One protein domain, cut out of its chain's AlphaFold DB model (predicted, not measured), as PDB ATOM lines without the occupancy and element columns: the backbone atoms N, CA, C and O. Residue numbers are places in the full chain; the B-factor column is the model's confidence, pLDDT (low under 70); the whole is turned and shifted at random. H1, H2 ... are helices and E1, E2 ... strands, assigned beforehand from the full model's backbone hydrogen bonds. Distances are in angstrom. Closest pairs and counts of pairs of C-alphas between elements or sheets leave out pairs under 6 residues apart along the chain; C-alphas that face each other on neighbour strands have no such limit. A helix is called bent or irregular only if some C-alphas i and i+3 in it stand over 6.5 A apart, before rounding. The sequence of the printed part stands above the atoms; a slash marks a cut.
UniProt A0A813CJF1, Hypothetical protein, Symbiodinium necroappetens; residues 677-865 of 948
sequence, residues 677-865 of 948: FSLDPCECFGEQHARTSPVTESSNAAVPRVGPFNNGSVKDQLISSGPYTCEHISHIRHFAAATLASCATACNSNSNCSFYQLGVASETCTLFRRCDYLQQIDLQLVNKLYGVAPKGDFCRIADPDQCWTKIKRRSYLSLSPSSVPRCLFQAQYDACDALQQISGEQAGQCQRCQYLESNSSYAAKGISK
ATOM      1  N   PHE A 677      54.330 -23.712  -4.042       82.12
ATOM      2  CA  PHE A 677      53.163 -22.874  -4.374       82.12
ATOM      3  C   PHE A 677      52.170 -23.490  -5.368       82.12
ATOM      4  O   PHE A 677      50.992 -23.139  -5.380       82.12
ATOM      5  N   SER A 678      52.635 -24.402  -6.227       85.06
ATOM      6  CA  SER A 678      51.790 -25.056  -7.232       85.06
ATOM      7  C   SER A 678      51.346 -26.434  -6.749       85.06
ATOM      8  O   SER A 678      52.185 -27.324  -6.579       85.06
ATOM      9  N   LEU A 679      50.042 -26.600  -6.516       91.25
ATOM     10  CA  LEU A 679      49.398 -27.843  -6.084       91.25
ATOM     11  C   LEU A 679      48.909 -28.649  -7.301       91.25
ATOM     12  O   LEU A 679      48.149 -28.145  -8.127       91.25
ATOM     13  N   ASP A 680      49.340 -29.904  -7.412       92.25
ATOM     14  CA  ASP A 680      48.923 -30.823  -8.473       92.25
ATOM     15  C   ASP A 680      47.558 -31.469  -8.147       92.25
ATOM     16  O   ASP A 680      47.295 -31.763  -6.978       92.25
ATOM     17  N   PRO A 681      46.688 -31.748  -9.142       95.69
ATOM     18  CA  PRO A 681      45.420 -32.448  -8.927       95.69
ATOM     19  C   PRO A 681      45.514 -33.746  -8.116       95.69
ATOM     20  O   PRO A 681      44.570 -34.059  -7.395       95.69
ATOM     21  N   CYS A 682      46.621 -34.491  -8.222       96.19
ATOM     22  CA  CYS A 682      46.853 -35.734  -7.485       96.19
ATOM     23  C   CYS A 682      47.434 -35.559  -6.073       96.19
ATOM     24  O   CYS A 682      47.507 -36.544  -5.335       96.19
ATOM     25  N   GLU A 683      47.871 -34.364  -5.676       96.00
ATOM     26  CA  GLU A 683      48.440 -34.135  -4.346       96.00
ATOM     27  C   GLU A 683      47.351 -33.997  -3.271       96.00
ATOM     28  O   GLU A 683      46.213 -33.595  -3.525       96.00
ATOM     29  N   CYS A 684      47.718 -34.323  -2.033       96.94
ATOM     30  CA  CYS A 684      46.953 -33.901  -0.865       96.94
ATOM     31  C   CYS A 684      47.214 -32.418  -0.582       96.94
ATOM     32  O   CYS A 684      48.264 -31.899  -0.944       96.94
ATOM     33  N   PHE A 685      46.275 -31.731   0.063       96.81
ATOM     34  CA  PHE A 685      46.302 -30.272   0.218       96.81
ATOM     35  C   PHE A 685      46.171 -29.830   1.676       96.81
ATOM     36  O   PHE A 685      45.452 -30.457   2.456       96.81
ATOM     37  N   GLY A 686      46.856 -28.738   2.027       95.50
ATOM     38  CA  GLY A 686      46.736 -28.062   3.321       95.50
ATOM     39  C   GLY A 686      45.535 -27.113   3.394       95.50
ATOM     40  O   GLY A 686      44.885 -26.823   2.387       95.50
ATOM     41  N   GLU A 687      45.256 -26.588   4.591       95.50
ATOM     42  CA  GLU A 687      44.093 -25.720   4.853       95.50
ATOM     43  C   GLU A 687      44.074 -24.469   3.960       95.50
ATOM     44  O   GLU A 687      43.021 -24.068   3.470       95.50
ATOM     45  N   GLN A 688      45.249 -23.899   3.676       93.19
ATOM     46  CA  GLN A 688      45.380 -22.698   2.849       93.19
ATOM     47  C   GLN A 688      44.976 -22.934   1.384       93.19
ATOM     48  O   GLN A 688      44.447 -22.030   0.744       93.19
ATOM     49  N   HIS A 689      45.147 -24.155   0.866       94.38
ATOM     50  CA  HIS A 689      44.704 -24.517  -0.483       94.38
ATOM     51  C   HIS A 689      43.242 -24.974  -0.553       94.38
ATOM     52  O   HIS A 689      42.705 -25.113  -1.650       94.38
ATOM     53  N   ALA A 690      42.561 -25.181   0.580       94.56
ATOM     54  CA  ALA A 690      41.233 -25.800   0.630       94.56
ATOM     55  C   ALA A 690      40.133 -25.043  -0.148       94.56
ATOM     56  O   ALA A 690      39.058 -25.592  -0.392       94.56
ATOM     57  N   ARG A 691      40.377 -23.779  -0.521       94.31
ATOM     58  CA  ARG A 691      39.464 -22.927  -1.305       94.31
ATOM     59  C   ARG A 691      40.039 -22.480  -2.654       94.31
ATOM     60  O   ARG A 691      39.453 -21.617  -3.297       94.31
ATOM     61  N   THR A 692      41.174 -23.035  -3.076       92.06
ATOM     62  CA  THR A 692      41.865 -22.653  -4.317       92.06
ATOM     63  C   THR A 692      41.965 -23.834  -5.274       92.06
ATOM     64  O   THR A 692      42.168 -24.968  -4.841       92.06
ATOM     65  N   SER A 693      41.888 -23.566  -6.579       88.25
ATOM     66  CA  SER A 693      42.138 -24.571  -7.619       88.25
ATOM     67  C   SER A 693      43.523 -25.228  -7.431       88.25
ATOM     68  O   SER A 693      44.475 -24.507  -7.127       88.25
ATOM     69  N   PRO A 694      43.671 -26.559  -7.595       94.69
ATOM     70  CA  PRO A 694      42.680 -27.511  -8.109       94.69
ATOM     71  C   PRO A 694      41.714 -28.109  -7.069       94.69
ATOM     72  O   PRO A 694      40.936 -28.979  -7.439       94.69
ATOM     73  N   VAL A 695      41.728 -27.704  -5.792       96.88
ATOM     74  CA  VAL A 695      40.893 -28.358  -4.763       96.88
ATOM     75  C   VAL A 695      39.403 -28.185  -5.064       96.88
ATOM     76  O   VAL A 695      38.878 -27.072  -5.064       96.88
ATOM     77  N   THR A 696      38.702 -29.300  -5.279       96.88
ATOM     78  CA  THR A 696      37.253 -29.293  -5.514       96.88
ATOM     79  C   THR A 696      36.475 -29.113  -4.210       96.88
ATOM     80  O   THR A 696      36.905 -29.549  -3.136       96.88
ATOM     81  N   GLU A 697      35.280 -28.518  -4.287       96.44
ATOM     82  CA  GLU A 697      34.400 -28.361  -3.118       96.44
ATOM     83  C   GLU A 697      34.052 -29.718  -2.482       96.44
ATOM     84  O   GLU A 697      34.042 -29.843  -1.257       96.44
ATOM     85  N   SER A 698      33.860 -30.763  -3.297       96.12
ATOM     86  CA  SER A 698      33.598 -32.124  -2.819       96.12
ATOM     87  C   SER A 698      34.802 -32.740  -2.095       96.12
ATOM     88  O   SER A 698      34.614 -33.409  -1.077       96.12
ATOM     89  N   SER A 699      36.034 -32.482  -2.549       96.69
ATOM     90  CA  SER A 699      37.240 -32.883  -1.819       96.69
ATOM     91  C   SER A 699      37.406 -32.113  -0.511       96.69
ATOM     92  O   SER A 699      37.628 -32.743   0.518       96.69
ATOM     93  N   ASN A 700      37.227 -30.790  -0.494       96.88
ATOM     94  CA  ASN A 700      37.289 -30.011   0.750       96.88
ATOM     95  C   ASN A 700      36.200 -30.444   1.758       96.88
ATOM     96  O   ASN A 700      36.474 -30.629   2.943       96.88
ATOM     97  N   ALA A 701      34.973 -30.701   1.297       95.50
ATOM     98  CA  ALA A 701      33.891 -31.214   2.138       95.50
ATOM     99  C   ALA A 701      34.167 -32.623   2.707       95.50
ATOM    100  O   ALA A 701      33.645 -32.966   3.768       95.50
ATOM    101  N   ALA A 702      34.994 -33.428   2.030       94.50
ATOM    102  CA  ALA A 702      35.390 -34.765   2.468       94.50
ATOM    103  C   ALA A 702      36.560 -34.783   3.475       94.50
ATOM    104  O   ALA A 702      36.830 -35.835   4.059       94.50
ATOM    105  N   VAL A 703      37.247 -33.656   3.704       93.69
ATOM    106  CA  VAL A 703      38.373 -33.570   4.650       93.69
ATOM    107  C   VAL A 703      37.901 -33.770   6.101       93.69
ATOM    108  O   VAL A 703      37.015 -33.044   6.566       93.69
ATOM    109  N   PRO A 704      38.521 -34.688   6.874       85.25
ATOM    110  CA  PRO A 704      38.316 -34.763   8.317       85.25
ATOM    111  C   PRO A 704      38.710 -33.445   8.998       85.25
ATOM    112  O   PRO A 704      39.850 -32.999   8.901       85.25
ATOM    113  N   ARG A 705      37.770 -32.826   9.725       83.44
ATOM    114  CA  ARG A 705      37.997 -31.580  10.493       83.44
ATOM    115  C   ARG A 705      38.402 -31.817  11.955       83.44
ATOM    116  O   ARG A 705      38.293 -30.916  12.780       83.44
ATOM    117  N   VAL A 706      38.801 -33.042  12.292       79.38
ATOM    118  CA  VAL A 706      39.175 -33.459  13.649       79.38
ATOM    119  C   VAL A 706      40.578 -34.048  13.581       79.38
ATOM    120  O   VAL A 706      40.753 -35.127  13.023       79.38
ATOM    121  N   GLY A 707      41.560 -33.336  14.136       85.19
ATOM    122  CA  GLY A 707      42.984 -33.657  13.997       85.19
ATOM    123  C   GLY A 707      43.719 -32.671  13.077       85.19
ATOM    124  O   GLY A 707      43.202 -31.579  12.826       85.19
ATOM    125  N   PRO A 708      44.930 -33.014  12.600       87.44
ATOM    126  CA  PRO A 708      45.648 -32.211  11.614       87.44
ATOM    127  C   PRO A 708      44.848 -32.126  10.306       87.44
ATOM    128  O   PRO A 708      44.251 -33.113   9.875       87.44
ATOM    129  N   PHE A 709      44.831 -30.953   9.667       91.12
ATOM    130  CA  PHE A 709      44.030 -30.743   8.459       91.12
ATOM    131  C   PHE A 709      44.401 -31.747   7.359       91.12
ATOM    132  O   PHE A 709      45.576 -31.921   7.039       91.12
ATOM    133  N   ASN A 710      43.383 -32.380   6.771       92.06
ATOM    134  CA  ASN A 710      43.527 -33.368   5.701       92.06
ATOM    135  C   ASN A 710      44.422 -34.573   6.053       92.06
ATOM    136  O   ASN A 710      45.125 -35.103   5.196       92.06
ATOM    137  N   ASN A 711      44.389 -35.019   7.312       93.62
ATOM    138  CA  ASN A 711      45.117 -36.198   7.770       93.62
ATOM    139  C   ASN A 711      44.292 -36.980   8.810       93.62
ATOM    140  O   ASN A 711      44.071 -36.488   9.917       93.62
ATOM    141  N   GLY A 712      43.833 -38.187   8.469       92.69
ATOM    142  CA  GLY A 712      43.156 -39.063   9.431       92.69
ATOM    143  C   GLY A 712      42.487 -40.297   8.823       92.69
ATOM    144  O   GLY A 712      42.582 -40.562   7.624       92.69
ATOM    145  N   SER A 713      41.760 -41.047   9.653       92.88
ATOM    146  CA  SER A 713      40.988 -42.220   9.225       92.88
ATOM    147  C   SER A 713      39.857 -41.854   8.257       92.88
ATOM    148  O   SER A 713      39.055 -40.958   8.543       92.88
ATOM    149  N   VAL A 714      39.724 -42.604   7.163       93.81
ATOM    150  CA  VAL A 714      38.666 -42.414   6.156       93.81
ATOM    151  C   VAL A 714      37.551 -43.451   6.296       93.81
ATOM    152  O   VAL A 714      37.754 -44.540   6.827       93.81
ATOM    153  N   LYS A 715      36.350 -43.102   5.825       94.56
ATOM    154  CA  LYS A 715      35.204 -44.024   5.759       94.56
ATOM    155  C   LYS A 715      35.395 -45.060   4.646       94.56
ATOM    156  O   LYS A 715      36.199 -44.844   3.739       94.56
ATOM    157  N   ASP A 716      34.592 -46.120   4.677       96.38
ATOM    158  CA  ASP A 716      34.490 -47.106   3.596       96.38
ATOM    159  C   ASP A 716      34.270 -46.413   2.239       96.38
ATOM    160  O   ASP A 716      33.433 -45.514   2.103       96.38
ATOM    161  N   GLN A 717      35.051 -46.808   1.235       97.06
ATOM    162  CA  GLN A 717      35.087 -46.166  -0.077       97.06
ATOM    163  C   GLN A 717      34.184 -46.908  -1.051       97.06
ATOM    164  O   GLN A 717      34.334 -48.115  -1.212       97.06
ATOM    165  N   LEU A 718      33.286 -46.201  -1.740       97.75
ATOM    166  CA  LEU A 718      32.608 -46.767  -2.907       97.75
ATOM    167  C   LEU A 718      33.656 -46.977  -4.009       97.75
ATOM    168  O   LEU A 718      34.390 -46.052  -4.345       97.75
ATOM    169  N   ILE A 719      33.708 -48.181  -4.569       97.94
ATOM    170  CA  ILE A 719      34.613 -48.559  -5.660       97.94
ATOM    171  C   ILE A 719      33.871 -48.510  -6.993       97.94
ATOM    172  O   ILE A 719      34.350 -47.924  -7.963       97.94
ATOM    173  N   SER A 720      32.675 -49.096  -7.036       97.31
ATOM    174  CA  SER A 720      31.868 -49.157  -8.250       97.31
ATOM    175  C   SER A 720      30.375 -49.276  -7.948       97.31
ATOM    176  O   SER A 720      29.968 -49.747  -6.882       97.31
ATOM    177  N   SER A 721      29.554 -48.821  -8.894       97.31
ATOM    178  CA  SER A 721      28.095 -48.932  -8.879       97.31
ATOM    179  C   SER A 721      27.616 -49.461 -10.232       97.31
ATOM    180  O   SER A 721      27.610 -48.717 -11.211       97.31
ATOM    181  N   GLY A 722      27.237 -50.738 -10.303       95.50
ATOM    182  CA  GLY A 722      26.871 -51.429 -11.544       95.50
ATOM    183  C   GLY A 722      26.878 -52.961 -11.400       95.50
ATOM    184  O   GLY A 722      26.890 -53.467 -10.274       95.50
ATOM    185  N   PRO A 723      26.914 -53.719 -12.506       95.00
ATOM    186  CA  PRO A 723      26.923 -55.178 -12.548       95.00
ATOM    187  C   PRO A 723      28.326 -55.728 -12.278       95.00
ATOM    188  O   PRO A 723      28.793 -56.619 -12.976       95.00
ATOM    189  N   TYR A 724      29.021 -55.194 -11.275       96.75
ATOM    190  CA  TYR A 724      30.383 -55.585 -10.929       96.75
ATOM    191  C   TYR A 724      30.410 -56.318  -9.584       96.75
ATOM    192  O   TYR A 724      29.754 -55.901  -8.627       96.75
ATOM    193  N   THR A 725      31.187 -57.398  -9.509       97.38
ATOM    194  CA  THR A 725      31.427 -58.188  -8.292       97.38
ATOM    195  C   THR A 725      32.900 -58.564  -8.169       97.38
ATOM    196  O   THR A 725      33.595 -58.694  -9.176       97.38
ATOM    197  N   CYS A 726      33.369 -58.780  -6.940       98.12
ATOM    198  CA  CYS A 726      34.658 -59.428  -6.683       98.12
ATOM    199  C   CYS A 726      34.591 -60.935  -6.981       98.12
ATOM    200  O   CYS A 726      33.503 -61.521  -7.050       98.12
ATOM    201  N   GLU A 727      35.749 -61.583  -7.103       96.00
ATOM    202  CA  GLU A 727      35.843 -63.006  -7.412       96.00
ATOM    203  C   GLU A 727      35.193 -63.918  -6.349       96.00
ATOM    204  O   GLU A 727      35.421 -63.789  -5.144       96.00
ATOM    205  N   HIS A 728      34.412 -64.911  -6.798       94.06
ATOM    206  CA  HIS A 728      33.623 -65.789  -5.917       94.06
ATOM    207  C   HIS A 728      34.470 -66.550  -4.877       94.06
ATOM    208  O   HIS A 728      34.008 -66.807  -3.767       94.06
ATOM    209  N   ILE A 729      35.731 -66.880  -5.184       93.62
ATOM    210  CA  ILE A 729      36.647 -67.553  -4.240       93.62
ATOM    211  C   ILE A 729      36.987 -66.709  -3.001       93.62
ATOM    212  O   ILE A 729      37.477 -67.247  -2.009       93.62
ATOM    213  N   SER A 730      36.742 -65.399  -3.054       95.75
ATOM    214  CA  SER A 730      37.005 -64.458  -1.965       95.75
ATOM    215  C   SER A 730      35.752 -64.149  -1.136       95.75
ATOM    216  O   SER A 730      35.836 -63.389  -0.170       95.75
ATOM    217  N   HIS A 731      34.610 -64.762  -1.462       97.25
ATOM    218  CA  HIS A 731      33.363 -64.686  -0.703       97.25
ATOM    219  C   HIS A 731      33.526 -65.194   0.742       97.25
ATOM    220  O   HIS A 731      34.068 -66.271   0.988       97.25
ATOM    221  N   ILE A 732      32.993 -64.440   1.705       97.56
ATOM    222  CA  ILE A 732      32.918 -64.821   3.123       97.56
ATOM    223  C   ILE A 732      31.486 -65.199   3.509       97.56
ATOM    224  O   ILE A 732      31.262 -66.241   4.123       97.56
ATOM    225  N   ARG A 733      30.517 -64.324   3.216       96.94
ATOM    226  CA  ARG A 733      29.128 -64.456   3.675       96.94
ATOM    227  C   ARG A 733      28.189 -63.645   2.789       96.94
ATOM    228  O   ARG A 733      28.511 -62.512   2.446       96.94
ATOM    229  N   HIS A 734      27.001 -64.185   2.548       96.81
ATOM    230  CA  HIS A 734      25.882 -63.502   1.907       96.81
ATOM    231  C   HIS A 734      24.668 -63.479   2.850       96.81
ATOM    232  O   HIS A 734      24.469 -64.430   3.613       96.81
ATOM    233  N   PHE A 735      23.883 -62.398   2.845       97.31
ATOM    234  CA  PHE A 735      22.634 -62.276   3.610       97.31
ATOM    235  C   PHE A 735      21.676 -61.234   3.003       97.31
ATOM    236  O   PHE A 735      22.113 -60.325   2.307       97.31
ATOM    237  N   ALA A 736      20.374 -61.367   3.269       95.62
ATOM    238  CA  ALA A 736      19.313 -60.484   2.765       95.62
ATOM    239  C   ALA A 736      18.872 -59.419   3.794       95.62
ATOM    240  O   ALA A 736      19.322 -59.451   4.943       95.62
ATOM    241  N   ALA A 737      17.970 -58.517   3.382       79.94
ATOM    242  CA  ALA A 737      17.447 -57.383   4.159       79.94
ATOM    243  C   ALA A 737      18.547 -56.430   4.672       79.94
ATOM    244  O   ALA A 737      18.525 -55.950   5.809       79.94
ATOM    245  N   ALA A 738      19.553 -56.189   3.833       83.31
ATOM    246  CA  ALA A 738      20.734 -55.421   4.166       83.31
ATOM    247  C   ALA A 738      20.612 -53.944   3.767       83.31
ATOM    248  O   ALA A 738      20.410 -53.594   2.609       83.31
ATOM    249  N   THR A 739      20.864 -53.064   4.733       95.38
ATOM    250  CA  THR A 739      21.205 -51.658   4.491       95.38
ATOM    251  C   THR A 739      22.720 -51.484   4.367       95.38
ATOM    252  O   THR A 739      23.486 -52.293   4.901       95.38
ATOM    253  N   LEU A 740      23.174 -50.376   3.766       95.94
ATOM    254  CA  LEU A 740      24.597 -50.001   3.721       95.94
ATOM    255  C   LEU A 740      25.258 -50.038   5.113       95.94
ATOM    256  O   LEU A 740      26.347 -50.587   5.263       95.94
ATOM    257  N   ALA A 741      24.571 -49.520   6.137       96.62
ATOM    258  CA  ALA A 741      25.050 -49.553   7.515       96.62
ATOM    259  C   ALA A 741      25.207 -50.993   8.035       96.62
ATOM    260  O   ALA A 741      26.237 -51.320   8.614       96.62
ATOM    261  N   SER A 742      24.236 -51.877   7.774       96.75
ATOM    262  CA  SER A 742      24.331 -53.285   8.185       96.75
ATOM    263  C   SER A 742      25.456 -54.045   7.468       96.75
ATOM    264  O   SER A 742      26.144 -54.841   8.106       96.75
ATOM    265  N   CYS A 743      25.708 -53.754   6.184       97.56
ATOM    266  CA  CYS A 743      26.850 -54.287   5.442       97.56
ATOM    267  C   CYS A 743      28.180 -53.851   6.061       97.56
ATOM    268  O   CYS A 743      29.012 -54.698   6.390       97.56
ATOM    269  N   ALA A 744      28.351 -52.542   6.271       97.12
ATOM    270  CA  ALA A 744      29.549 -51.973   6.871       97.12
ATOM    271  C   ALA A 744      29.787 -52.533   8.282       97.12
ATOM    272  O   ALA A 744      30.897 -52.955   8.593       97.12
ATOM    273  N   THR A 745      28.755 -52.620   9.131       97.00
ATOM    274  CA  THR A 745      28.869 -53.222  10.471       97.00
ATOM    275  C   THR A 745      29.238 -54.705  10.400       97.00
ATOM    276  O   THR A 745      30.130 -55.142  11.126       97.00
ATOM    277  N   ALA A 746      28.611 -55.483   9.513       97.44
ATOM    278  CA  ALA A 746      28.915 -56.903   9.359       97.44
ATOM    279  C   ALA A 746      30.351 -57.135   8.856       97.44
ATOM    280  O   ALA A 746      31.031 -58.021   9.376       97.44
ATOM    281  N   CYS A 747      30.836 -56.320   7.914       97.75
ATOM    282  CA  CYS A 747      32.217 -56.386   7.436       97.75
ATOM    283  C   CYS A 747      33.208 -55.972   8.535       97.75
ATOM    284  O   CYS A 747      34.065 -56.768   8.901       97.75
ATOM    285  N   ASN A 748      33.023 -54.807   9.167       95.88
ATOM    286  CA  ASN A 748      33.895 -54.317  10.243       95.88
ATOM    287  C   ASN A 748      33.919 -55.231  11.489       95.88
ATOM    288  O   ASN A 748      34.909 -55.253  12.217       95.88
ATOM    289  N   SER A 749      32.866 -56.023  11.730       96.81
ATOM    290  CA  SER A 749      32.848 -57.047  12.792       96.81
ATOM    291  C   SER A 749      33.706 -58.288  12.492       96.81
ATOM    292  O   SER A 749      33.946 -59.105  13.380       96.81
ATOM    293  N   ASN A 750      34.171 -58.448  11.251       96.81
ATOM    294  CA  ASN A 750      34.924 -59.600  10.777       96.81
ATOM    295  C   ASN A 750      36.309 -59.160  10.294       96.81
ATOM    296  O   ASN A 750      36.449 -58.602   9.211       96.81
ATOM    297  N   SER A 751      37.354 -59.484  11.058       96.12
ATOM    298  CA  SER A 751      38.739 -59.089  10.756       96.12
ATOM    299  C   SER A 751      39.290 -59.601   9.419       96.12
ATOM    300  O   SER A 751      40.358 -59.165   9.007       96.12
ATOM    301  N   ASN A 752      38.605 -60.543   8.763       96.94
ATOM    302  CA  ASN A 752      38.966 -61.032   7.436       96.94
ATOM    303  C   ASN A 752      38.223 -60.311   6.301       96.94
ATOM    304  O   ASN A 752      38.457 -60.671   5.157       96.94
ATOM    305  N   CYS A 753      37.293 -59.391   6.574       98.00
ATOM    306  CA  CYS A 753      36.505 -58.702   5.553       98.00
ATOM    307  C   CYS A 753      37.177 -57.381   5.154       98.00
ATOM    308  O   CYS A 753      37.351 -56.503   5.994       98.00
ATOM    309  N   SER A 754      37.525 -57.248   3.872       98.19
ATOM    310  CA  SER A 754      38.160 -56.034   3.321       98.19
ATOM    311  C   SER A 754      37.261 -55.308   2.319       98.19
ATOM    312  O   SER A 754      37.483 -54.138   2.020       98.19
ATOM    313  N   PHE A 755      36.242 -55.991   1.790       98.50
ATOM    314  CA  PHE A 755      35.289 -55.437   0.832       98.50
ATOM    315  C   PHE A 755      33.886 -55.967   1.121       98.50
ATOM    316  O   PHE A 755      33.716 -57.104   1.569       98.50
ATOM    317  N   TYR A 756      32.865 -55.172   0.820       98.50
ATOM    318  CA  TYR A 756      31.476 -55.613   0.865       98.50
ATOM    319  C   TYR A 756      30.668 -55.007  -0.279       98.50
ATOM    320  O   TYR A 756      30.959 -53.920  -0.770       98.50
ATOM    321  N   GLN A 757      29.625 -55.709  -0.694       98.31
ATOM    322  CA  GLN A 757      28.780 -55.342  -1.818       98.31
ATOM    323  C   GLN A 757      27.323 -55.318  -1.387       98.31
ATOM    324  O   GLN A 757      26.833 -56.280  -0.799       98.31
ATOM    325  N   LEU A 758      26.642 -54.220  -1.705       98.12
ATOM    326  CA  LEU A 758      25.209 -54.046  -1.517       98.12
ATOM    327  C   LEU A 758      24.506 -54.206  -2.871       98.12
ATOM    328  O   LEU A 758      24.636 -53.339  -3.738       98.12
ATOM    329  N   GLY A 759      23.760 -55.293  -3.052       96.94
ATOM    330  CA  GLY A 759      22.834 -55.453  -4.172       96.94
ATOM    331  C   GLY A 759      21.614 -54.569  -3.935       96.94
ATOM    332  O   GLY A 759      20.816 -54.856  -3.045       96.94
ATOM    333  N   VAL A 760      21.485 -53.471  -4.687       92.50
ATOM    334  CA  VAL A 760      20.498 -52.416  -4.384       92.50
ATOM    335  C   VAL A 760      19.068 -52.891  -4.637       92.50
ATOM    336  O   VAL A 760      18.188 -52.613  -3.833       92.50
ATOM    337  N   ALA A 761      18.841 -53.632  -5.726       91.50
ATOM    338  CA  ALA A 761      17.517 -54.143  -6.086       91.50
ATOM    339  C   ALA A 761      17.090 -55.381  -5.272       91.50
ATOM    340  O   ALA A 761      15.901 -55.643  -5.127       91.50
ATOM    341  N   SER A 762      18.053 -56.150  -4.758       92.25
ATOM    342  CA  SER A 762      17.822 -57.385  -3.999       92.25
ATOM    343  C   SER A 762      17.868 -57.198  -2.479       92.25
ATOM    344  O   SER A 762      17.601 -58.150  -1.751       92.25
ATOM    345  N   GLU A 763      18.260 -56.012  -2.000       95.75
ATOM    346  CA  GLU A 763      18.564 -55.720  -0.591       95.75
ATOM    347  C   GLU A 763      19.491 -56.774   0.048       95.75
ATOM    348  O   GLU A 763      19.326 -57.174   1.202       95.75
ATOM    349  N   THR A 764      20.471 -57.268  -0.711       97.12
ATOM    350  CA  THR A 764      21.416 -58.290  -0.245       97.12
ATOM    351  C   THR A 764      22.795 -57.709   0.017       97.12
ATOM    352  O   THR A 764      23.286 -56.859  -0.725       97.12
ATOM    353  N   CYS A 765      23.451 -58.212   1.059       98.25
ATOM    354  CA  CYS A 765      24.857 -57.962   1.324       98.25
ATOM    355  C   CYS A 765      25.705 -59.178   0.968       98.25
ATOM    356  O   CYS A 765      25.378 -60.298   1.370       98.25
ATOM    357  N   THR A 766      26.847 -58.942   0.332       98.38
ATOM    358  CA  THR A 766      27.905 -59.939   0.152       98.38
ATOM    359  C   THR A 766      29.211 -59.402   0.728       98.38
ATOM    360  O   THR A 766      29.628 -58.296   0.397       98.38
ATOM    361  N   LEU A 767      29.855 -60.169   1.605       98.38
ATOM    362  CA  LEU A 767      31.130 -59.834   2.241       98.38
ATOM    363  C   LEU A 767      32.276 -60.583   1.554       98.38
ATOM    364  O   LEU A 767      32.159 -61.792   1.337       98.38
ATOM    365  N   PHE A 768      33.397 -59.908   1.294       98.50
ATOM    366  CA  PHE A 768      34.572 -60.482   0.636       98.50
ATOM    367  C   PHE A 768      35.866 -60.239   1.423       98.50
ATOM    368  O   PHE A 768      36.072 -59.198   2.053       98.50
ATOM    369  N   ARG A 769      36.778 -61.213   1.353       98.12
ATOM    370  CA  ARG A 769      38.094 -61.156   2.005       98.12
ATOM    371  C   ARG A 769      39.070 -60.239   1.284       98.12
ATOM    372  O   ARG A 769      39.838 -59.521   1.916       98.12
ATOM    373  N   ARG A 770      39.028 -60.295  -0.039       97.62
ATOM    374  CA  ARG A 770      39.842 -59.543  -0.991       97.62
ATOM    375  C   ARG A 770      39.022 -59.354  -2.270       97.62
ATOM    376  O   ARG A 770      37.930 -59.913  -2.376       97.62
ATOM    377  N   CYS A 771      39.536 -58.552  -3.185       97.75
ATOM    378  CA  CYS A 771      38.893 -58.233  -4.452       97.75
ATOM    379  C   CYS A 771      40.001 -58.041  -5.488       97.75
ATOM    380  O   CYS A 771      40.316 -56.917  -5.885       97.75
ATOM    381  N   ASP A 772      40.691 -59.135  -5.804       96.12
ATOM    382  CA  ASP A 772      41.849 -59.108  -6.700       96.12
ATOM    383  C   ASP A 772      41.400 -58.974  -8.165       96.12
ATOM    384  O   ASP A 772      42.141 -58.445  -8.991       96.12
ATOM    385  N   TYR A 773      40.170 -59.406  -8.475       94.69
ATOM    386  CA  TYR A 773      39.569 -59.328  -9.802       94.69
ATOM    387  C   TYR A 773      38.120 -58.846  -9.717       94.69
ATOM    388  O   TYR A 773      37.278 -59.469  -9.069       94.69
ATOM    389  N   LEU A 774      37.806 -57.774 -10.443       96.69
ATOM    390  CA  LEU A 774      36.419 -57.419 -10.734       96.69
ATOM    391  C   LEU A 774      35.918 -58.224 -11.931       96.69
ATOM    392  O   LEU A 774      36.628 -58.409 -12.919       96.69
ATOM    393  N   GLN A 775      34.682 -58.696 -11.832       94.81
ATOM    394  CA  GLN A 775      33.980 -59.422 -12.881       94.81
ATOM    395  C   GLN A 775      32.639 -58.748 -13.149       94.81
ATOM    396  O   GLN A 775      31.958 -58.317 -12.214       94.81
ATOM    397  N   GLN A 776      32.266 -58.672 -14.423       93.44
ATOM    398  CA  GLN A 776      30.942 -58.229 -14.833       93.44
ATOM    399  C   GLN A 776      29.955 -59.402 -14.761       93.44
ATOM    400  O   GLN A 776      30.241 -60.491 -15.257       93.44
ATOM    401  N   ILE A 777      28.809 -59.178 -14.123       89.44
ATOM    402  CA  ILE A 777      27.666 -60.100 -14.081       89.44
ATOM    403  C   ILE A 777      26.534 -59.567 -14.973       89.44
ATOM    404  O   ILE A 777      26.765 -58.696 -15.810       89.44
ATOM    405  N   ASP A 778      25.319 -60.100 -14.822       85.44
ATOM    406  CA  ASP A 778      24.129 -59.647 -15.552       85.44
ATOM    407  C   ASP A 778      23.979 -58.114 -15.504       85.44
ATOM    408  O   ASP A 778      23.941 -57.517 -14.425       85.44
ATOM    409  N   LEU A 779      23.879 -57.499 -16.688       82.88
ATOM    410  CA  LEU A 779      23.788 -56.052 -16.909       82.88
ATOM    411  C   LEU A 779      22.639 -55.383 -16.139       82.88
ATOM    412  O   LEU A 779      22.708 -54.188 -15.867       82.88
ATOM    413  N   GLN A 780      21.594 -56.131 -15.772       85.75
ATOM    414  CA  GLN A 780      20.449 -55.604 -15.024       85.75
ATOM    415  C   GLN A 780      20.707 -55.465 -13.509       85.75
ATOM    416  O   GLN A 780      19.892 -54.879 -12.791       85.75
ATOM    417  N   LEU A 781      21.819 -55.993 -12.981       88.69
ATOM    418  CA  LEU A 781      22.101 -56.002 -11.543       88.69
ATOM    419  C   LEU A 781      22.905 -54.774 -11.096       88.69
ATOM    420  O   LEU A 781      24.113 -54.691 -11.295       88.69
ATOM    421  N   VAL A 782      22.259 -53.851 -10.379       93.44
ATOM    422  CA  VAL A 782      22.943 -52.703  -9.758       93.44
ATOM    423  C   VAL A 782      23.486 -53.081  -8.378       93.44
ATOM    424  O   VAL A 782      22.774 -53.052  -7.369       93.44
ATOM    425  N   ASN A 783      24.776 -53.401  -8.326       96.38
ATOM    426  CA  ASN A 783      25.536 -53.597  -7.097       96.38
ATOM    427  C   ASN A 783      26.345 -52.347  -6.758       96.38
ATOM    428  O   ASN A 783      26.902 -51.711  -7.647       96.38
ATOM    429  N   LYS A 784      26.470 -52.025  -5.470       98.06
ATOM    430  CA  LYS A 784      27.428 -51.033  -4.967       98.06
ATOM    431  C   LYS A 784      28.519 -51.744  -4.184       98.06
ATOM    432  O   LYS A 784      28.248 -52.267  -3.103       98.06
ATOM    433  N   LEU A 785      29.726 -51.777  -4.738       98.31
ATOM    434  CA  LEU A 785      30.896 -52.389  -4.116       98.31
ATOM    435  C   LEU A 785      31.671 -51.346  -3.311       98.31
ATOM    436  O   LEU A 785      32.002 -50.282  -3.832       98.31
ATOM    437  N   TYR A 786      32.000 -51.674  -2.065       98.50
ATOM    438  CA  TYR A 786      32.759 -50.836  -1.148       98.50
ATOM    439  C   TYR A 786      34.028 -51.543  -0.661       98.50
ATOM    440  O   TYR A 786      34.008 -52.742  -0.379       98.50
ATOM    441  N   GLY A 787      35.115 -50.785  -0.515       98.06
ATOM    442  CA  GLY A 787      36.328 -51.200   0.191       98.06
ATOM    443  C   GLY A 787      36.369 -50.621   1.606       98.06
ATOM    444  O   GLY A 787      36.171 -49.417   1.788       98.06
ATOM    445  N   VAL A 788      36.644 -51.467   2.600       97.62
ATOM    446  CA  VAL A 788      36.859 -51.055   3.996       97.62
ATOM    447  C   VAL A 788      38.284 -50.543   4.136       97.62
ATOM    448  O   VAL A 788      39.242 -51.277   3.885       97.62
ATOM    449  N   ALA A 789      38.433 -49.272   4.503       94.88
ATOM    450  CA  ALA A 789      39.748 -48.657   4.629       94.88
ATOM    451  C   ALA A 789      40.572 -49.367   5.726       94.88
ATOM    452  O   ALA A 789      40.063 -49.581   6.830       94.88
ATOM    453  N   PRO A 790      41.836 -49.747   5.460       94.88
ATOM    454  CA  PRO A 790      42.673 -50.364   6.477       94.88
ATOM    455  C   PRO A 790      43.020 -49.342   7.566       94.88
ATOM    456  O   PRO A 790      42.930 -48.130   7.367       94.88
ATOM    457  N   LYS A 791      43.437 -49.826   8.739       93.06
ATOM    458  CA  LYS A 791      43.837 -48.949   9.847       93.06
ATOM    459  C   LYS A 791      45.089 -48.158   9.469       93.06
ATOM    460  O   LYS A 791      46.168 -48.733   9.360       93.06
ATOM    461  N   GLY A 792      44.930 -46.851   9.325       92.44
ATOM    462  CA  GLY A 792      45.984 -45.906   8.987       92.44
ATOM    463  C   GLY A 792      45.393 -44.518   8.771       92.44
ATOM    464  O   GLY A 792      44.169 -44.359   8.724       92.44
ATOM    465  N   ASP A 793      46.272 -43.533   8.636       94.31
ATOM    466  CA  ASP A 793      45.886 -42.168   8.312       94.31
ATOM    467  C   ASP A 793      46.044 -41.909   6.809       94.31
ATOM    468  O   ASP A 793      47.029 -42.294   6.169       94.31
ATOM    469  N   PHE A 794      45.040 -41.248   6.243       95.69
ATOM    470  CA  PHE A 794      44.947 -40.943   4.825       95.69
ATOM    471  C   PHE A 794      44.658 -39.460   4.624       95.69
ATOM    472  O   PHE A 794      44.106 -38.782   5.495       95.69
ATOM    473  N   CYS A 795      45.008 -38.966   3.443       96.69
ATOM    474  CA  CYS A 795      44.722 -37.610   3.009       96.69
ATOM    475  C   CYS A 795      43.929 -37.620   1.698       96.69
ATOM    476  O   CYS A 795      44.105 -38.486   0.835       96.69
ATOM    477  N   ARG A 796      43.004 -36.669   1.576       97.38
ATOM    478  CA  ARG A 796      42.148 -36.448   0.413       97.38
ATOM    479  C   ARG A 796      42.948 -35.779  -0.700       97.38
ATOM    480  O   ARG A 796      43.585 -34.749  -0.473       97.38
ATOM    481  N   ILE A 797      42.844 -36.346  -1.899       97.75
ATOM    482  CA  ILE A 797      43.409 -35.800  -3.137       97.75
ATOM    483  C   ILE A 797      42.647 -34.525  -3.547       97.75
ATOM    484  O   ILE A 797      41.418 -34.480  -3.439       97.75
ATOM    485  N   ALA A 798      43.361 -33.497  -4.018       97.38
ATOM    486  CA  ALA A 798      42.797 -32.195  -4.385       97.38
ATOM    487  C   ALA A 798      41.656 -32.303  -5.413       97.38
ATOM    488  O   ALA A 798      40.544 -31.841  -5.142       97.38
ATOM    489  N   ASP A 799      41.897 -32.988  -6.533       97.50
ATOM    490  CA  ASP A 799      40.893 -33.280  -7.559       97.50
ATOM    491  C   ASP A 799      41.024 -34.741  -8.040       97.50
ATOM    492  O   ASP A 799      41.854 -35.043  -8.903       97.50
ATOM    493  N   PRO A 800      40.218 -35.670  -7.488       97.00
ATOM    494  CA  PRO A 800      40.207 -37.082  -7.878       97.00
ATOM    495  C   PRO A 800      39.965 -37.335  -9.369       97.00
ATOM    496  O   PRO A 800      40.547 -38.268  -9.928       97.00
ATOM    497  N   ASP A 801      39.137 -36.521 -10.026       95.56
ATOM    498  CA  ASP A 801      38.732 -36.733 -11.416       95.56
ATOM    499  C   ASP A 801      39.803 -36.220 -12.385       95.56
ATOM    500  O   ASP A 801      40.185 -36.932 -13.322       95.56
ATOM    501  N   GLN A 802      40.386 -35.045 -12.125       94.88
ATOM    502  CA  GLN A 802      41.564 -34.583 -12.866       94.88
ATOM    503  C   GLN A 802      42.797 -35.449 -12.589       94.88
ATOM    504  O   GLN A 802      43.535 -35.754 -13.527       94.88
ATOM    505  N   CYS A 803      43.013 -35.889 -11.346       95.88
ATOM    506  CA  CYS A 803      44.089 -36.822 -11.009       95.88
ATOM    507  C   CYS A 803      43.954 -38.137 -11.790       95.88
ATOM    508  O   CYS A 803      44.931 -38.642 -12.358       95.88
ATOM    509  N   TRP A 804      42.734 -38.680 -11.870       94.25
ATOM    510  CA  TRP A 804      42.479 -39.892 -12.635       94.25
ATOM    511  C   TRP A 804      42.728 -39.696 -14.126       94.25
ATOM    512  O   TRP A 804      43.554 -40.395 -14.711       94.25
ATOM    513  N   THR A 805      42.035 -38.733 -14.732       90.75
ATOM    514  CA  THR A 805      42.038 -38.521 -16.184       90.75
ATOM    515  C   THR A 805      43.404 -38.108 -16.725       90.75
ATOM    516  O   THR A 805      43.813 -38.615 -17.766       90.75
ATOM    517  N   LYS A 806      44.137 -37.231 -16.024       88.06
ATOM    518  CA  LYS A 806      45.406 -36.670 -16.520       88.06
ATOM    519  C   LYS A 806      46.631 -37.516 -16.180       88.06
ATOM    520  O   LYS A 806      47.604 -37.478 -16.929       88.06
ATOM    521  N   ILE A 807      46.611 -38.237 -15.055       91.00
ATOM    522  CA  ILE A 807      47.802 -38.910 -14.516       91.00
ATOM    523  C   ILE A 807      47.568 -40.415 -14.354       91.00
ATOM    524  O   ILE A 807      48.225 -41.200 -15.036       91.00
ATOM    525  N   LYS A 808      46.643 -40.849 -13.485       92.62
ATOM    526  CA  LYS A 808      46.540 -42.275 -13.108       92.62
ATOM    527  C   LYS A 808      46.102 -43.180 -14.257       92.62
ATOM    528  O   LYS A 808      46.808 -44.142 -14.554       92.62
ATOM    529  N   ARG A 809      45.003 -42.841 -14.941       91.81
ATOM    530  CA  ARG A 809      44.483 -43.603 -16.088       91.81
ATOM    531  C   ARG A 809      45.518 -43.695 -17.205       91.81
ATOM    532  O   ARG A 809      45.665 -44.744 -17.821       91.81
ATOM    533  N   ARG A 810      46.281 -42.619 -17.421       85.25
ATOM    534  CA  ARG A 810      47.348 -42.580 -18.420       85.25
ATOM    535  C   ARG A 810      48.524 -43.486 -18.048       85.25
ATOM    536  O   ARG A 810      48.916 -44.287 -18.883       85.25
ATOM    537  N   SER A 811      49.036 -43.422 -16.812       84.19
ATOM    538  CA  SER A 811      50.078 -44.351 -16.332       84.19
ATOM    539  C   SER A 811      49.642 -45.818 -16.427       84.19
ATOM    540  O   SER A 811      50.446 -46.673 -16.791       84.19
ATOM    541  N   TYR A 812      48.370 -46.104 -16.126       85.94
ATOM    542  CA  TYR A 812      47.770 -47.430 -16.276       85.94
ATOM    543  C   TYR A 812      47.762 -47.893 -17.745       85.94
ATOM    544  O   TYR A 812      48.332 -48.938 -18.052       85.94
ATOM    545  N   LEU A 813      47.196 -47.094 -18.659       85.31
ATOM    546  CA  LEU A 813      47.100 -47.433 -20.086       85.31
ATOM    547  C   LEU A 813      48.466 -47.521 -20.786       85.31
ATOM    548  O   LEU A 813      48.647 -48.365 -21.658       85.31
ATOM    549  N   SER A 814      49.443 -46.696 -20.398       83.94
ATOM    550  CA  SER A 814      50.798 -46.720 -20.971       83.94
ATOM    551  C   SER A 814      51.741 -47.724 -20.298       83.94
ATOM    552  O   SER A 814      52.941 -47.711 -20.581       83.94
ATOM    553  N   LEU A 815      51.241 -48.542 -19.356       83.00
ATOM    554  CA  LEU A 815      52.017 -49.473 -18.517       83.00
ATOM    555  C   LEU A 815      53.248 -48.830 -17.843       83.00
ATOM    556  O   LEU A 815      54.211 -49.507 -17.482       83.00
ATOM    557  N   SER A 816      53.231 -47.507 -17.678       74.88
ATOM    558  CA  SER A 816      54.371 -46.723 -17.206       74.88
ATOM    559  C   SER A 816      54.246 -46.473 -15.702       74.88
ATOM    560  O   SER A 816      53.157 -46.129 -15.234       74.88
ATOM    561  N   PRO A 817      55.329 -46.593 -14.912       78.19
ATOM    562  CA  PRO A 817      55.266 -46.326 -13.481       78.19
ATOM    563  C   PRO A 817      54.826 -44.878 -13.222       78.19
ATOM    564  O   PRO A 817      55.447 -43.927 -13.694       78.19
ATOM    565  N   SER A 818      53.740 -44.712 -12.467       84.12
ATOM    566  CA  SER A 818      53.226 -43.389 -12.106       84.12
ATOM    567  C   SER A 818      54.159 -42.704 -11.107       84.12
ATOM    568  O   SER A 818      54.562 -43.314 -10.117       84.12
ATOM    569  N   SER A 819      54.445 -41.418 -11.318       82.69
ATOM    570  CA  SER A 819      55.177 -40.572 -10.361       82.69
ATOM    571  C   SER A 819      54.382 -40.278  -9.078       82.69
ATOM    572  O   SER A 819      54.946 -39.791  -8.099       82.69
ATOM    573  N   VAL A 820      53.082 -40.588  -9.072       89.19
ATOM    574  CA  VAL A 820      52.175 -40.430  -7.930       89.19
ATOM    575  C   VAL A 820      52.047 -41.766  -7.185       89.19
ATOM    576  O   VAL A 820      51.681 -42.761  -7.827       89.19
ATOM    577  N   PRO A 821      52.241 -41.812  -5.848       93.50
ATOM    578  CA  PRO A 821      52.064 -43.024  -5.042       93.50
ATOM    579  C   PRO A 821      50.712 -43.709  -5.260       93.50
ATOM    580  O   PRO A 821      49.731 -43.069  -5.648       93.50
ATOM    581  N   ARG A 822      50.637 -45.026  -5.026       95.06
ATOM    582  CA  ARG A 822      49.377 -45.772  -5.179       95.06
ATOM    583  C   ARG A 822      48.303 -45.208  -4.247       95.06
ATOM    584  O   ARG A 822      48.567 -44.951  -3.078       95.06
ATOM    585  N   CYS A 823      47.102 -45.015  -4.786       95.88
ATOM    586  CA  CYS A 823      45.958 -44.567  -4.002       95.88
ATOM    587  C   CYS A 823      45.268 -45.749  -3.306       95.88
ATOM    588  O   CYS A 823      45.406 -46.905  -3.724       95.88
ATOM    589  N   LEU A 824      44.498 -45.458  -2.259       96.38
ATOM    590  CA  LEU A 824      43.694 -46.459  -1.564       96.38
ATOM    591  C   LEU A 824      42.689 -47.098  -2.546       96.38
ATOM    592  O   LEU A 824      41.890 -46.383  -3.143       96.38
ATOM    593  N   PHE A 825      42.744 -48.426  -2.704       97.62
ATOM    594  CA  PHE A 825      41.991 -49.231  -3.690       97.62
ATOM    595  C   PHE A 825      42.320 -48.989  -5.178       97.62
ATOM    596  O   PHE A 825      41.496 -49.296  -6.040       97.62
ATOM    597  N   GLN A 826      43.528 -48.499  -5.518       96.44
ATOM    598  CA  GLN A 826      43.883 -48.219  -6.922       96.44
ATOM    599  C   GLN A 826      43.622 -49.404  -7.868       96.44
ATOM    600  O   GLN A 826      42.996 -49.212  -8.901       96.44
ATOM    601  N   ALA A 827      44.029 -50.624  -7.497       95.81
ATOM    602  CA  ALA A 827      43.866 -51.804  -8.352       95.81
ATOM    603  C   ALA A 827      42.392 -52.103  -8.694       95.81
ATOM    604  O   ALA A 827      42.095 -52.569  -9.790       95.81
ATOM    605  N   GLN A 828      41.464 -51.807  -7.778       97.44
ATOM    606  CA  GLN A 828      40.034 -51.994  -8.011       97.44
ATOM    607  C   GLN A 828      39.441 -50.872  -8.878       97.44
ATOM    608  O   GLN A 828      38.573 -51.153  -9.702       97.44
ATOM    609  N   TYR A 829      39.923 -49.626  -8.762       96.75
ATOM    610  CA  TYR A 829      39.553 -48.561  -9.705       96.75
ATOM    611  C   TYR A 829      40.105 -48.834 -11.113       96.75
ATOM    612  O   TYR A 829      39.363 -48.694 -12.082       96.75
ATOM    613  N   ASP A 830      41.365 -49.280 -11.221       95.31
ATOM    614  CA  ASP A 830      42.021 -49.656 -12.484       95.31
ATOM    615  C   ASP A 830      41.217 -50.783 -13.175       95.31
ATOM    616  O   ASP A 830      40.845 -50.670 -14.343       95.31
ATOM    617  N   ALA A 831      40.857 -51.839 -12.430       95.31
ATOM    618  CA  ALA A 831      40.044 -52.950 -12.937       95.31
ATOM    619  C   ALA A 831      38.609 -52.538 -13.316       95.31
ATOM    620  O   ALA A 831      38.053 -53.068 -14.276       95.31
ATOM    621  N   CYS A 832      38.000 -51.596 -12.589       96.00
ATOM    622  CA  CYS A 832      36.667 -51.097 -12.924       96.00
ATOM    623  C   CYS A 832      36.698 -50.270 -14.216       96.00
ATOM    624  O   CYS A 832      35.894 -50.513 -15.112       96.00
ATOM    625  N   ASP A 833      37.643 -49.331 -14.345       94.44
ATOM    626  CA  ASP A 833      37.782 -48.492 -15.543       94.44
ATOM    627  C   ASP A 833      38.060 -49.347 -16.792       94.44
ATOM    628  O   ASP A 833      37.491 -49.080 -17.847       94.44
ATOM    629  N   ALA A 834      38.837 -50.428 -16.658       92.88
ATOM    630  CA  ALA A 834      39.034 -51.415 -17.719       92.88
ATOM    631  C   ALA A 834      37.722 -52.100 -18.149       92.88
ATOM    632  O   ALA A 834      37.429 -52.178 -19.342       92.88
ATOM    633  N   LEU A 835      36.894 -52.553 -17.199       92.38
ATOM    634  CA  LEU A 835      35.580 -53.132 -17.511       92.38
ATOM    635  C   LEU A 835      34.633 -52.103 -18.147       92.38
ATOM    636  O   LEU A 835      33.912 -52.446 -19.084       92.38
ATOM    637  N   GLN A 836      34.656 -50.847 -17.694       91.31
ATOM    638  CA  GLN A 836      33.856 -49.763 -18.272       91.31
ATOM    639  C   GLN A 836      34.298 -49.422 -19.709       91.31
ATOM    640  O   GLN A 836      33.454 -49.126 -20.551       91.31
ATOM    641  N   GLN A 837      35.596 -49.515 -20.022       88.81
ATOM    642  CA  GLN A 837      36.101 -49.384 -21.397       88.81
ATOM    643  C   GLN A 837      35.642 -50.537 -22.302       88.81
ATOM    644  O   GLN A 837      35.282 -50.298 -23.448       88.81
ATOM    645  N   ILE A 838      35.628 -51.775 -21.793       86.19
ATOM    646  CA  ILE A 838      35.232 -52.969 -22.563       86.19
ATOM    647  C   ILE A 838      33.713 -53.027 -22.798       86.19
ATOM    648  O   ILE A 838      33.273 -53.452 -23.862       86.19
ATOM    649  N   SER A 839      32.909 -52.627 -21.810       82.56
ATOM    650  CA  SER A 839      31.442 -52.779 -21.832       82.56
ATOM    651  C   SER A 839      30.659 -51.502 -22.165       82.56
ATOM    652  O   SER A 839      29.434 -51.543 -22.277       82.56
ATOM    653  N   GLY A 840      31.356 -50.378 -22.355       78.31
ATOM    654  CA  GLY A 840      30.761 -49.072 -22.628       78.31
ATOM    655  C   GLY A 840      30.138 -48.405 -21.394       78.31
ATOM    656  O   GLY A 840      29.929 -49.013 -20.342       78.31
ATOM    657  N   GLU A 841      29.804 -47.118 -21.519       70.56
ATOM    658  CA  GLU A 841      29.323 -46.309 -20.384       70.56
ATOM    659  C   GLU A 841      27.997 -46.794 -19.776       70.56
ATOM    660  O   GLU A 841      27.720 -46.511 -18.610       70.56
ATOM    661  N   GLN A 842      27.187 -47.547 -20.528       71.88
ATOM    662  CA  GLN A 842      25.887 -48.033 -20.057       71.88
ATOM    663  C   GLN A 842      25.985 -49.157 -19.016       71.88
ATOM    664  O   GLN A 842      24.993 -49.449 -18.352       71.88
ATOM    665  N   ALA A 843      27.157 -49.774 -18.839       75.94
ATOM    666  CA  ALA A 843      27.327 -50.850 -17.873       75.94
ATOM    667  C   ALA A 843      27.319 -50.361 -16.418       75.94
ATOM    668  O   ALA A 843      26.704 -50.997 -15.571       75.94
ATOM    669  N   GLY A 844      27.979 -49.250 -16.078       89.38
ATOM    670  CA  GLY A 844      28.026 -48.787 -14.689       89.38
ATOM    671  C   GLY A 844      29.017 -47.660 -14.423       89.38
ATOM    672  O   GLY A 844      29.729 -47.206 -15.311       89.38
ATOM    673  N   GLN A 845      29.073 -47.223 -13.165       94.94
ATOM    674  CA  GLN A 845      29.898 -46.100 -12.719       94.94
ATOM    675  C   GLN A 845      31.073 -46.573 -11.860       94.94
ATOM    676  O   GLN A 845      30.880 -47.112 -10.766       94.94
ATOM    677  N   CYS A 846      32.292 -46.317 -12.329       95.62
ATOM    678  CA  CYS A 846      33.523 -46.538 -11.576       95.62
ATOM    679  C   CYS A 846      33.930 -45.281 -10.804       95.62
ATOM    680  O   CYS A 846      33.939 -44.178 -11.349       95.62
ATOM    681  N   GLN A 847      34.279 -45.442  -9.528       96.25
ATOM    682  CA  GLN A 847      34.848 -44.362  -8.725       96.25
ATOM    683  C   GLN A 847      36.341 -44.184  -9.040       96.25
ATOM    684  O   GLN A 847      36.957 -45.014  -9.712       96.25
ATOM    685  N   ARG A 848      36.916 -43.056  -8.609       95.19
ATOM    686  CA  ARG A 848      38.307 -42.665  -8.897       95.19
ATOM    687  C   ARG A 848      39.195 -42.760  -7.656       95.19
ATOM    688  O   ARG A 848      38.700 -42.865  -6.538       95.19
ATOM    689  N   CYS A 849      40.511 -42.642  -7.842       93.62
ATOM    690  CA  CYS A 849      41.460 -42.450  -6.741       93.62
ATOM    691  C   CYS A 849      41.082 -41.240  -5.874       93.62
ATOM    692  O   CYS A 849      41.273 -40.103  -6.292       93.62
ATOM    693  N   GLN A 850      40.592 -41.481  -4.655       96.81
ATOM    694  CA  GLN A 850      40.146 -40.416  -3.748       96.81
ATOM    695  C   GLN A 850      41.143 -40.075  -2.625       96.81
ATOM    696  O   GLN A 850      41.163 -38.931  -2.171       96.81
ATOM    697  N   TYR A 851      41.962 -41.034  -2.175       97.31
ATOM    698  CA  TYR A 851      42.817 -40.879  -0.991       97.31
ATOM    699  C   TYR A 851      44.214 -41.491  -1.174       97.31
ATOM    700  O   TYR A 851      44.363 -42.531  -1.823       97.31
ATOM    701  N   LEU A 852      45.221 -40.863  -0.558       96.75
ATOM    702  CA  LEU A 852      46.606 -41.340  -0.439       96.75
ATOM    703  C   LEU A 852      46.951 -41.619   1.032       96.75
ATOM    704  O   LEU A 852      46.342 -41.031   1.926       96.75
ATOM    705  N   GLU A 853      47.943 -42.473   1.293       95.56
ATOM    706  CA  GLU A 853      48.516 -42.630   2.640       95.56
ATOM    707  C   GLU A 853      49.238 -41.338   3.063       95.56
ATOM    708  O   GLU A 853      50.099 -40.820   2.337       95.56
ATOM    709  N   SER A 854      48.887 -40.799   4.236       91.69
ATOM    710  CA  SER A 854      49.361 -39.477   4.674       91.69
ATOM    711  C   SER A 854      50.823 -39.461   5.125       91.69
ATOM    712  O   SER A 854      51.466 -38.412   5.110       91.69
ATOM    713  N   ASN A 855      51.372 -40.630   5.464       89.31
ATOM    714  CA  ASN A 855      52.784 -40.837   5.793       89.31
ATOM    715  C   ASN A 855      53.727 -40.692   4.577       89.31
ATOM    716  O   ASN A 855      54.946 -40.656   4.749       89.31
ATOM    717  N   SER A 856      53.190 -40.631   3.353       90.94
ATOM    718  CA  SER A 856      54.001 -40.535   2.144       90.94
ATOM    719  C   SER A 856      54.634 -39.146   2.018       90.94
ATOM    720  O   SER A 856      53.995 -38.119   2.252       90.94
ATOM    721  N   SER A 857      55.896 -39.086   1.585       90.94
ATOM    722  CA  SER A 857      56.599 -37.811   1.354       90.94
ATOM    723  C   SER A 857      55.876 -36.915   0.339       90.94
ATOM    724  O   SER A 857      55.932 -35.691   0.437       90.94
ATOM    725  N   TYR A 858      55.152 -37.525  -0.601       91.12
ATOM    726  CA  TYR A 858      54.287 -36.853  -1.567       91.12
ATOM    727  C   TYR A 858      53.076 -36.178  -0.898       91.12
ATOM    728  O   TYR A 858      52.815 -35.003  -1.155       91.12
ATOM    729  N   ALA A 859      52.380 -36.879   0.008       91.62
ATOM    730  CA  ALA A 859      51.285 -36.313   0.795       91.62
ATOM    731  C   ALA A 859      51.760 -35.159   1.687       91.62
ATOM    732  O   ALA A 859      51.187 -34.072   1.635       91.62
ATOM    733  N   ALA A 860      52.842 -35.368   2.446       91.44
ATOM    734  CA  ALA A 860      53.420 -34.348   3.320       91.44
ATOM    735  C   ALA A 860      53.803 -33.075   2.544       91.44
ATOM    736  O   ALA A 860      53.456 -31.969   2.956       91.44
ATOM    737  N   LYS A 861      54.445 -33.237   1.378       91.12
ATOM    738  CA  LYS A 861      54.805 -32.128   0.489       91.12
ATOM    739  C   LYS A 861      53.575 -31.351   0.018       91.12
ATOM    740  O   LYS A 861      53.580 -30.129   0.106       91.12
ATOM    741  N   GLY A 862      52.530 -32.032  -0.452       92.00
ATOM    742  CA  GLY A 862      51.285 -31.390  -0.888       92.00
ATOM    743  C   GLY A 862      50.571 -30.631   0.241       92.00
ATOM    744  O   GLY A 862      50.149 -29.491   0.058       92.00
ATOM    745  N   ILE A 863      50.520 -31.221   1.441       93.69
ATOM    746  CA  ILE A 863      49.932 -30.596   2.637       93.69
ATOM    747  C   ILE A 863      50.712 -29.339   3.061       93.69
ATOM    748  O   ILE A 863      50.100 -28.382   3.529       93.69
ATOM    749  N   SER A 864      52.036 -29.309   2.863       92.56
ATOM    750  CA  SER A 864      52.874 -28.134   3.159       92.56
ATOM    751  C   SER A 864      52.785 -26.987   2.145       92.56
ATOM    752  O   SER A 864      53.375 -25.935   2.390       92.56
ATOM    753  N   LYS A 865      52.082 -27.159   1.016       92.88
ATOM    754  CA  LYS A 865      51.969 -26.099   0.007       92.88
ATOM    755  C   LYS A 865      51.025 -24.990   0.445       92.88
ATOM    756  O   LYS A 865      50.048 -25.223   1.161       92.88
TER     757      LYS A 865
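AT A GLANCE: This is residues 677 to 865 of the 948 residues of the protein "Hypothetical protein" of Symbiodinium necroappetens (UniProt A0A813CJF1). The model has two lobes: one is a twisted five-strand sheet with H2 over one face and H4 over the edge strand E1 on the other, where H4 also meets the small strand pair E2 and E6; the second is mostly loops, with the small pair E8 and E9 and the short helices H1 and H5. H3 lies between H1 and H4, close to each. The printed part has 189 residues, under half of them in named elements, with five named helices and nine named strands in the order H1 E1 E2 E3 H2 E4 E5 E6 E7 E8 H3 H4 E9 H5, and the class is mixed, helices and strands. The large sheet runs E1 E7 E4 E5 E3, all antiparallel. The whole is compact, radius of gyration of the C-alphas 16.9 A, spanning 50 by 36 by 26 A.

HOW THE PARTS SIT: Look first at the large sheet: E1, residues 717 to 722, E7, 783 to 787, E4, 755 to 759, E5, 764 to 768, and E3, 731 to 735. Within hydrogen-bond range are N 719 and O 785 at 2.8 A for E1 and E7, N 784 and O 758 at 2.8 A for E7 and E4, N 757 and O 766 at 2.8 A for the hairpin E4 and E5, and N 732 and O 767 at 2.8 A for E5 and E3. H2, residues 740 to 748, is on the sheet, over E4 and E5 at a height over the sheet of 8.5 A; its closest C-alpha pair with E5 is Cys 743 and Cys 765, 5.9 A. E3, H2 and E4 form a split strand-helix-strand unit, two strands running the same way with E5 between them, its crossover right-handed. On the opposite face H4, residues 826 to 839, is over E1, closest C-alphas Ile 719 and Tyr 829, 6.4 A. E2, residues 724 to 726, and E6, 774 to 776, are antiparallel, with N 775 and O 725 at 2.9 A; the closest C-alphas of E6 and H4 are Leu 774 and Ala 831, 6.2 A. H3, residues 800 to 813, is close to H4 but not clearly touching, C-alphas Tyr 812 and Asp 830 at 7.2 A, about perpendicular at 78 degrees. Farther on, E8, residues 794 to 796, and E9, 851 to 853, are antiparallel, N 795 and O 852 at 2.9 A. The closest C-alphas of E8 and H1, residues 697 to 702, are Arg 796 and Ser 699, 6.5 A; those of E9 and H5, residues 857 to 863, are Leu 852 and Ala 859, 7.0 A. Every O i to N i+4 pair is within hydrogen-bond range in H1, H2, H4 and H5, and 8 of 10 in H3.

IN THESE COORDINATES: Find C-alpha 697, where H1 begins, at (34.400, -28.361, -3.118). E1 starts at C-alpha 717, (35.087, -46.166, -0.077), and runs 15.1 A. H4 is 19.9 A long and H3 17.4 A; H3 is irregular, C-alphas 806 and 809 being 7.0 A apart. H5 ends at C-alpha 863, (49.932, -30.596, 2.637).

THE WHOLE: The C-alphas farthest apart are those of Phe 677 and Ala 736, 51.1 A. The printed part has no cut; the links H1 to E1, H3 to H4 and H4 to E9 are long. No printed residue is under pLDDT 70.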